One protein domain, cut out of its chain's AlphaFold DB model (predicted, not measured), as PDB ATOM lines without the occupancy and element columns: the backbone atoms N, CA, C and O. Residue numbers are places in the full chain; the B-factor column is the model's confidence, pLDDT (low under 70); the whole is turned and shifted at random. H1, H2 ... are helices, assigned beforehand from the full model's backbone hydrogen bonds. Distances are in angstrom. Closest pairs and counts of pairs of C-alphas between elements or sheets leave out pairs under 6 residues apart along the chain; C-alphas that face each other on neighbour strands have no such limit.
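What this domain is: This is residues 2 to 58 of the 66 residues of an uncharacterized protein of Bacteroidetes bacterium QH_9_64_21 (UniProt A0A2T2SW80). Two short helices that fold back as a helical hairpin, H2 and H3, make one layer, and H1 and H4 cross over the same side of it, H1 over H3 and the long H4 over H2. H1 and H4, over the same side of the hairpin, stay only just apart from each other, with their closest C-alphas 8.3 A apart. The printed part has 57 residues with four named helices, H1, H2, H3 and H4 in that order, and no named strand; the class is all helix. The whole is compact, with a radius of gyration of the C-alphas of 10.2 A, and its C-alphas span 30 by 25 by 17 A, a rounded outline.

Where its parts are: Start at Thr 2, just before H1, and find C-alpha 3 at (43.742, 56.159, 60.589); from there H1, residues 3 to 8, runs 8.7 A to C-alpha 8. After six residues comes H2, residues 15 to 20, 8.8 A long. Six residues further on, find C-alpha 27 at (38.496, 43.252, 64.088), where H3, residues 27 to 36, begins its 14.2 A. Last comes H4, residues 42 to 58, the longest helix at 24.4 A, which ends at C-alpha 58 at (27.283, 57.037, 76.965).

How they stand to each other: Look first at the hairpin of H2 and H3: they touch, closest at the C-alphas of Ala 19 and Lys 27, 5.2 A apart, and run opposite ways at a shallow tilt of 21 degrees. H1 touches H3 and is about perpendicular to it at 82 degrees; their closest C-alphas, those of Gln 7 and Val 34, are 6.1 A apart. H4 touches H2 with residues 48 to 52 alone, about perpendicular at 84 degrees, and here the closest C-alphas are those of Leu 18 and Lys 51, at 7.3 A. H1 and H2 are close but not clearly touching, with the C-alphas of Leu 6 and Ile 15 8.0 A apart. H1 and H4 are only just apart, closest 8.3 A, and H3 and H4 are apart too. In H1, H2, H3 and H4 every O i to N i+4 pair is within hydrogen-bond range.

The domain as a whole: The two C-alphas farthest apart are those of Arg 36 and Asn 58, at 29.8 A; the first and last printed C-alphas, those of Thr 2 and Asn 58, are 22.4 A apart. The link from H3 to H4 is tight, and those from H1 to H2 and from H2 to H3 are short. The printed part has no cut. The mean pLDDT of the printed part is 92.4, and no printed residue is under 70.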
ATOM      1  N   THR A   2      40.116  59.504  60.338       92.25
ATOM      2  CA  THR A   2      41.333  59.003  59.688       92.25
ATOM      3  C   THR A   2      42.025  57.913  60.513       92.25
ATOM      4  O   THR A   2      41.793  57.757  61.714       92.25
ATOM      5  N   ILE A   3      42.941  57.169  59.883       94.69
ATOM      6  CA  ILE A   3      43.742  56.159  60.589       94.69
ATOM      7  C   ILE A   3      44.649  56.775  61.667       94.69
ATOM      8  O   ILE A   3      44.862  56.156  62.707       94.69
ATOM      9  N   ASN A   4      45.147  57.996  61.446       93.81
ATOM     10  CA  ASN A   4      46.030  58.692  62.384       93.81
ATOM     11  C   ASN A   4      45.278  59.109  63.653       93.81
ATOM     12  O   ASN A   4      45.780  58.914  64.758       93.81
ATOM     13  N   GLU A   5      44.050  59.606  63.503       92.31
ATOM     14  CA  GLU A   5      43.153  59.893  64.630       92.31
ATOM     15  C   GLU A   5      42.814  58.610  65.401       92.31
ATOM     16  O   GLU A   5      42.895  58.567  66.624       92.31
ATOM     17  N   LEU A   6      42.525  57.509  64.704       92.12
ATOM     18  CA  LEU A   6      42.261  56.230  65.364       92.12
ATOM     19  C   LEU A   6      43.492  55.690  66.120       92.12
ATOM     20  O   LEU A   6      43.366  55.078  67.182       92.12
ATOM     21  N   GLN A   7      44.698  55.907  65.588       93.69
ATOM     22  CA  GLN A   7      45.947  55.538  66.257       93.69
ATOM     23  C   GLN A   7      46.221  56.392  67.495       93.69
ATOM     24  O   GLN A   7      46.679  55.840  68.498       93.69
ATOM     25  N   SER A   8      45.940  57.697  67.450       92.62
ATOM     26  CA  SER A   8      46.147  58.595  68.592       92.62
ATOM     27  C   SER A   8      45.206  58.283  69.758       92.62
ATOM     28  O   SER A   8      45.561  58.530  70.908       92.62
ATOM     29  N   LEU A   9      44.058  57.653  69.487       89.31
ATOM     30  CA  LEU A   9      43.108  57.193  70.503       89.31
ATOM     31  C   LEU A   9      43.530  55.906  71.229       89.31
ATOM     32  O   LEU A   9      42.962  55.599  72.275       89.31
ATOM     33  N   LYS A  10      44.532  55.158  70.746       89.44
ATOM     34  CA  LYS A  10      44.991  53.896  71.370       89.44
ATOM     35  C   LYS A  10      45.264  53.961  72.884       89.44
ATOM     36  O   LYS A  10      44.949  52.974  73.548       89.44
ATOM     37  N   PRO A  11      45.849  55.039  73.451       90.50
ATOM     38  CA  PRO A  11      46.074  55.136  74.896       90.50
ATOM     39  C   PRO A  11      44.779  55.216  75.712       90.50
ATOM     40  O   PRO A  11      44.782  54.877  76.891       90.50
ATOM     41  N   TYR A  12      43.686  55.657  75.090       87.75
ATOM     42  CA  TYR A  12      42.417  55.959  75.753       87.75
ATOM     43  C   TYR A  12      41.307  54.963  75.394       87.75
ATOM     44  O   TYR A  12      40.357  54.800  76.153       87.75
ATOM     45  N   LEU A  13      41.427  54.276  74.254       85.81
ATOM     46  CA  LEU A  13      40.388  53.420  73.695       85.81
ATOM     47  C   LEU A  13      40.937  52.067  73.239       85.81
ATOM     48  O   LEU A  13      41.885  51.965  72.456       85.81
ATOM     49  N   LYS A  14      40.251  50.995  73.645       91.75
ATOM     50  CA  LYS A  14      40.494  49.655  73.104       91.75
ATOM     51  C   LYS A  14      39.825  49.507  71.737       91.75
ATOM     52  O   LYS A  14      38.664  49.120  71.650       91.75
ATOM     53  N   ILE A  15      40.594  49.726  70.668       91.19
ATOM     54  CA  ILE A  15      40.124  49.592  69.273       91.19
ATOM     55  C   ILE A  15      39.489  48.221  68.995       91.19
ATOM     56  O   ILE A  15      38.529  48.123  68.240       91.19
ATOM     57  N   SER A  16      39.995  47.157  69.623       91.81
ATOM     58  CA  SER A  16      39.423  45.815  69.491       91.81
ATOM     59  C   SER A  16      37.995  45.719  70.024       91.81
ATOM     60  O   SER A  16      37.181  45.054  69.400       91.81
ATOM     61  N   ALA A  17      37.703  46.380  71.149       91.75
ATOM     62  CA  ALA A  17      36.371  46.382  71.748       91.75
ATOM     63  C   ALA A  17      35.396  47.189  70.886       91.75
ATOM     64  O   ALA A  17      34.302  46.723  70.601       91.75
ATOM     65  N   LEU A  18      35.846  48.342  70.376       90.88
ATOM     66  CA  LEU A  18      35.066  49.146  69.437       90.88
ATOM     67  C   LEU A  18      34.690  48.336  68.185       90.88
ATOM     68  O   LEU A  18      33.546  48.364  67.750       90.88
ATOM     69  N   ALA A  19      35.644  47.588  67.624       92.25
ATOM     70  CA  ALA A  19      35.419  46.772  66.435       92.25
ATOM     71  C   ALA A  19      34.445  45.609  66.667       92.25
ATOM     72  O   ALA A  19      33.704  45.264  65.753       92.25
ATOM     73  N   ASP A  20      34.452  45.009  67.861       93.62
ATOM     74  CA  ASP A  20      33.564  43.889  68.205       93.62
ATOM     75  C   ASP A  20      32.082  44.310  68.259       93.62
ATOM     76  O   ASP A  20      31.199  43.468  68.121       93.62
ATOM     77  N   GLU A  21      31.803  45.607  68.406       91.88
ATOM     78  CA  GLU A  21      30.447  46.164  68.462       91.88
ATOM     79  C   GLU A  21      29.961  46.759  67.129       91.88
ATOM     80  O   GLU A  21      28.833  47.252  67.055       91.88
ATOM     81  N   ILE A  22      30.789  46.748  66.079       94.06
ATOM     82  CA  ILE A  22      30.441  47.324  64.776       94.06
ATOM     83  C   ILE A  22      30.202  46.211  63.764       94.06
ATOM     84  O   ILE A  22      31.133  45.536  63.317       94.06
ATOM     85  N   ASP A  23      28.957  46.086  63.309       92.25
ATOM     86  CA  ASP A  23      28.627  45.134  62.255       92.25
ATOM     87  C   ASP A  23      29.342  45.470  60.931       92.25
ATOM     88  O   ASP A  23      29.425  46.624  60.488       92.25
ATOM     89  N   GLY A  24      29.878  44.440  60.279       89.88
ATOM     90  CA  GLY A  24      30.633  44.553  59.033       89.88
ATOM     91  C   GLY A  24      32.049  45.130  59.158       89.88
ATOM     92  O   GLY A  24      32.683  45.345  58.123       89.88
ATOM     93  N   ILE A  25      32.576  45.364  60.367       93.00
ATOM     94  CA  ILE A  25      34.011  45.612  60.575       93.00
ATOM     95  C   ILE A  25      34.686  44.334  61.071       93.00
ATOM     96  O   ILE A  25      34.375  43.795  62.127       93.00
ATOM     97  N   ASN A  26      35.687  43.859  60.328       94.50
ATOM     98  CA  ASN A  26      36.522  42.767  60.806       94.50
ATOM     99  C   ASN A  26      37.595  43.298  61.769       94.50
ATOM    100  O   ASN A  26      38.511  44.016  61.354       94.50
ATOM    101  N   LYS A  27      37.530  42.881  63.040       94.69
ATOM    102  CA  LYS A  27      38.496  43.252  64.088       94.69
ATOM    103  C   LYS A  27      39.956  43.039  63.681       94.69
ATOM    104  O   LYS A  27      40.783  43.923  63.892       94.69
ATOM    105  N   HIS A  28      40.303  41.886  63.109       95.62
ATOM    106  CA  HIS A  28      41.693  41.581  62.755       95.62
ATOM    107  C   HIS A  28      42.203  42.488  61.634       95.62
ATOM    108  O   HIS A  28      43.322  43.002  61.716       95.62
ATOM    109  N   THR A  29      41.369  42.727  60.622       94.62
ATOM    110  CA  THR A  29      41.678  43.655  59.530       94.62
ATOM    111  C   THR A  29      41.872  45.069  60.061       94.62
ATOM    112  O   THR A  29      42.901  45.681  59.768       94.62
ATOM    113  N   LEU A  30      40.948  45.562  60.894       94.62
ATOM    114  CA  LEU A  30      41.054  46.896  61.478       94.62
ATOM    115  C   LEU A  30      42.337  47.030  62.302       94.62
ATOM    116  O   LEU A  30      43.132  47.929  62.048       94.62
ATOM    117  N   LEU A  31      42.600  46.104  63.227       94.62
ATOM    118  CA  LEU A  31      43.814  46.130  64.051       94.62
ATOM    119  C   LEU A  31      45.093  46.094  63.204       94.62
ATOM    120  O   LEU A  31      46.059  46.788  63.525       94.62
ATOM    121  N   SER A  32      45.107  45.328  62.109       96.12
ATOM    122  CA  SER A  32      46.227  45.310  61.161       96.12
ATOM    123  C   SER A  32      46.416  46.672  60.488       96.12
ATOM    124  O   SER A  32      47.543  47.174  60.463       96.12
ATOM    125  N   LYS A  33      45.334  47.312  60.021       95.50
ATOM    126  CA  LYS A  33      45.371  48.670  59.452       95.50
ATOM    127  C   LYS A  33      45.872  49.691  60.470       95.50
ATOM    128  O   LYS A  33      46.823  50.413  60.182       95.50
ATOM    129  N   VAL A  34      45.339  49.675  61.697       94.44
ATOM    130  CA  VAL A  34      45.766  50.580  62.783       94.44
ATOM    131  C   VAL A  34      47.215  50.325  63.191       94.44
ATOM    132  O   VAL A  34      47.914  51.243  63.611       94.44
ATOM    133  N   ARG A  35      47.727  49.097  63.090       93.94
ATOM    134  CA  ARG A  35      49.151  48.824  63.340       93.94
ATOM    135  C   ARG A  35      50.045  49.364  62.223       93.94
ATOM    136  O   ARG A  35      51.133  49.838  62.516       93.94
ATOM    137  N   ARG A  36      49.606  49.255  60.969       95.56
ATOM    138  CA  ARG A  36      50.396  49.597  59.774       95.56
ATOM    139  C   ARG A  36      50.242  51.052  59.322       95.56
ATOM    140  O   ARG A  36      51.005  51.473  58.465       95.56
ATOM    141  N   GLY A  37      49.273  51.791  59.864       94.75
ATOM    142  CA  GLY A  37      48.936  53.137  59.387       94.75
ATOM    143  C   GLY A  37      48.277  53.122  58.008       94.75
ATOM    144  O   GLY A  37      48.451  54.047  57.229       94.75
ATOM    145  N   THR A  38      47.567  52.043  57.673       96.00
ATOM    146  CA  THR A  38      46.877  51.914  56.384       96.00
ATOM    147  C   THR A  38      45.523  52.605  56.436       96.00
ATOM    148  O   THR A  38      44.802  52.460  57.423       96.00
ATOM    149  N   GLU A  39      45.161  53.306  55.364       94.44
ATOM    150  CA  GLU A  39      43.898  54.036  55.276       94.44
ATOM    151  C   GLU A  39      42.662  53.159  55.540       94.44
ATOM    152  O   GLU A  39      42.587  51.968  55.199       94.44
ATOM    153  N   LEU A  40      41.677  53.798  56.168       93.62
ATOM    154  CA  LEU A  40      40.333  53.268  56.330       93.62
ATOM    155  C   LEU A  40      39.551  53.528  55.045       93.62
ATOM    156  O   LEU A  40      39.725  54.560  54.400       93.62
ATOM    157  N   THR A  41      38.661  52.612  54.688       94.38
ATOM    158  CA  THR A  41      37.641  52.936  53.690       94.38
ATOM    159  C   THR A  41      36.672  53.965  54.273       94.38
ATOM    160  O   THR A  41      36.542  54.086  55.492       94.38
ATOM    161  N   ILE A  42      35.947  54.674  53.405       93.94
ATOM    162  CA  ILE A  42      34.918  55.637  53.830       93.94
ATOM    163  C   ILE A  42      33.903  54.955  54.764       93.94
ATOM    164  O   ILE A  42      33.633  55.449  55.850       93.94
ATOM    165  N   VAL A  43      33.444  53.748  54.410       94.00
ATOM    166  CA  VAL A  43      32.480  52.980  55.217       94.00
ATOM    167  C   VAL A  43      33.045  52.587  56.587       94.00
ATOM    168  O   VAL A  43      32.329  52.650  57.584       94.00
ATOM    169  N   GLU A  44      34.314  52.173  56.665       94.00
ATOM    170  CA  GLU A  44      34.960  51.876  57.953       94.00
ATOM    171  C   GLU A  44      35.075  53.140  58.811       94.00
ATOM    172  O   GLU A  44      34.729  53.103  59.990       94.00
ATOM    173  N   SER A  45      35.524  54.250  58.215       93.44
ATOM    174  CA  SER A  45      35.628  55.556  58.873       93.44
ATOM    175  C   SER A  45      34.289  55.993  59.466       93.44
ATOM    176  O   SER A  45      34.231  56.309  60.653       93.44
ATOM    177  N   ASP A  46      33.222  55.972  58.669       94.38
ATOM    178  CA  ASP A  46      31.900  56.452  59.083       94.38
ATOM    179  C   ASP A  46      31.330  55.611  60.227       94.38
ATOM    180  O   ASP A  46      30.830  56.146  61.217       94.38
ATOM    181  N   LYS A  47      31.462  54.283  60.136       94.69
ATOM    182  CA  LYS A  47      31.010  53.373  61.195       94.69
ATOM    183  C   LYS A  47      31.796  53.553  62.493       94.69
ATOM    184  O   LYS A  47      31.206  53.526  63.571       94.69
ATOM    185  N   LEU A  48      33.114  53.732  62.400       93.50
ATOM    186  CA  LEU A  48      33.963  53.967  63.570       93.50
ATOM    187  C   LEU A  48      33.642  55.304  64.233       93.50
ATOM    188  O   LEU A  48      33.579  55.366  65.455       93.50
ATOM    189  N   GLU A  49      33.413  56.352  63.445       92.25
ATOM    190  CA  GLU A  49      33.057  57.681  63.947       92.25
ATOM    191  C   GLU A  49      31.686  57.669  64.631       92.25
ATOM    192  O   GLU A  49      31.573  58.142  65.761       92.25
ATOM    193  N   ALA A  50      30.680  57.038  64.015       93.12
ATOM    194  CA  ALA A  50      29.360  56.865  64.621       93.12
ATOM    195  C   ALA A  50      29.444  56.107  65.954       93.12
ATOM    196  O   ALA A  50      28.940  56.577  66.974       93.12
ATOM    197  N   LYS A  51      30.157  54.972  65.973       92.69
ATOM    198  CA  LYS A  51      30.302  54.170  67.189       92.69
ATOM    199  C   LYS A  51      31.087  54.897  68.277       92.69
ATOM    200  O   LYS A  51      30.746  54.796  69.453       92.69
ATOM    201  N   LEU A  52      32.131  55.633  67.903       90.56
ATOM    202  CA  LEU A  52      32.876  56.459  68.847       90.56
ATOM    203  C   LEU A  52      31.964  57.528  69.460       90.56
ATOM    204  O   LEU A  52      31.998  57.722  70.671       90.56
ATOM    205  N   GLY A  53      31.116  58.165  68.646       89.25
ATOM    206  CA  GLY A  53      30.096  59.106  69.107       89.25
ATOM    207  C   GLY A  53      29.159  58.494  70.150       89.25
ATOM    208  O   GLY A  53      28.978  59.080  71.213       89.25
ATOM    209  N   GLU A  54      28.637  57.290  69.901       90.75
ATOM    210  CA  GLU A  54      27.798  56.563  70.867       90.75
ATOM    211  C   GLU A  54      28.531  56.273  72.185       90.75
ATOM    212  O   GLU A  54      27.993  56.506  73.267       90.75
ATOM    213  N   VAL A  55      29.769  55.769  72.108       87.62
ATOM    214  CA  VAL A  55      30.573  55.430  73.295       87.62
ATOM    215  C   VAL A  55      30.874  56.678  74.123       87.62
ATOM    216  O   VAL A  55      30.766  56.642  75.349       87.62
ATOM    217  N   MET A  56      31.215  57.786  73.464       85.19
ATOM    218  CA  MET A  56      31.461  59.064  74.127       85.19
ATOM    219  C   MET A  56      30.188  59.609  74.778       85.19
ATOM    220  O   MET A  56      30.227  59.965  75.956       85.19
ATOM    221  N   ALA A  57      29.053  59.580  74.071       86.75
ATOM    222  CA  ALA A  57      27.765  60.033  74.596       86.75
ATOM    223  C   ALA A  57      27.330  59.223  75.826       86.75
ATOM    224  O   ALA A  57      26.904  59.799  76.827       86.75
ATOM    225  N   ASN A  58      27.528  57.901  75.806       85.00
ATOM    226  CA  ASN A  58      27.283  57.037  76.965       85.00
ATOM    227  C   ASN A  58      28.188  57.376  78.162       85.00
ATOM    228  O   ASN A  58      27.805  57.156  79.310       85.00
TER     229      ASN A  58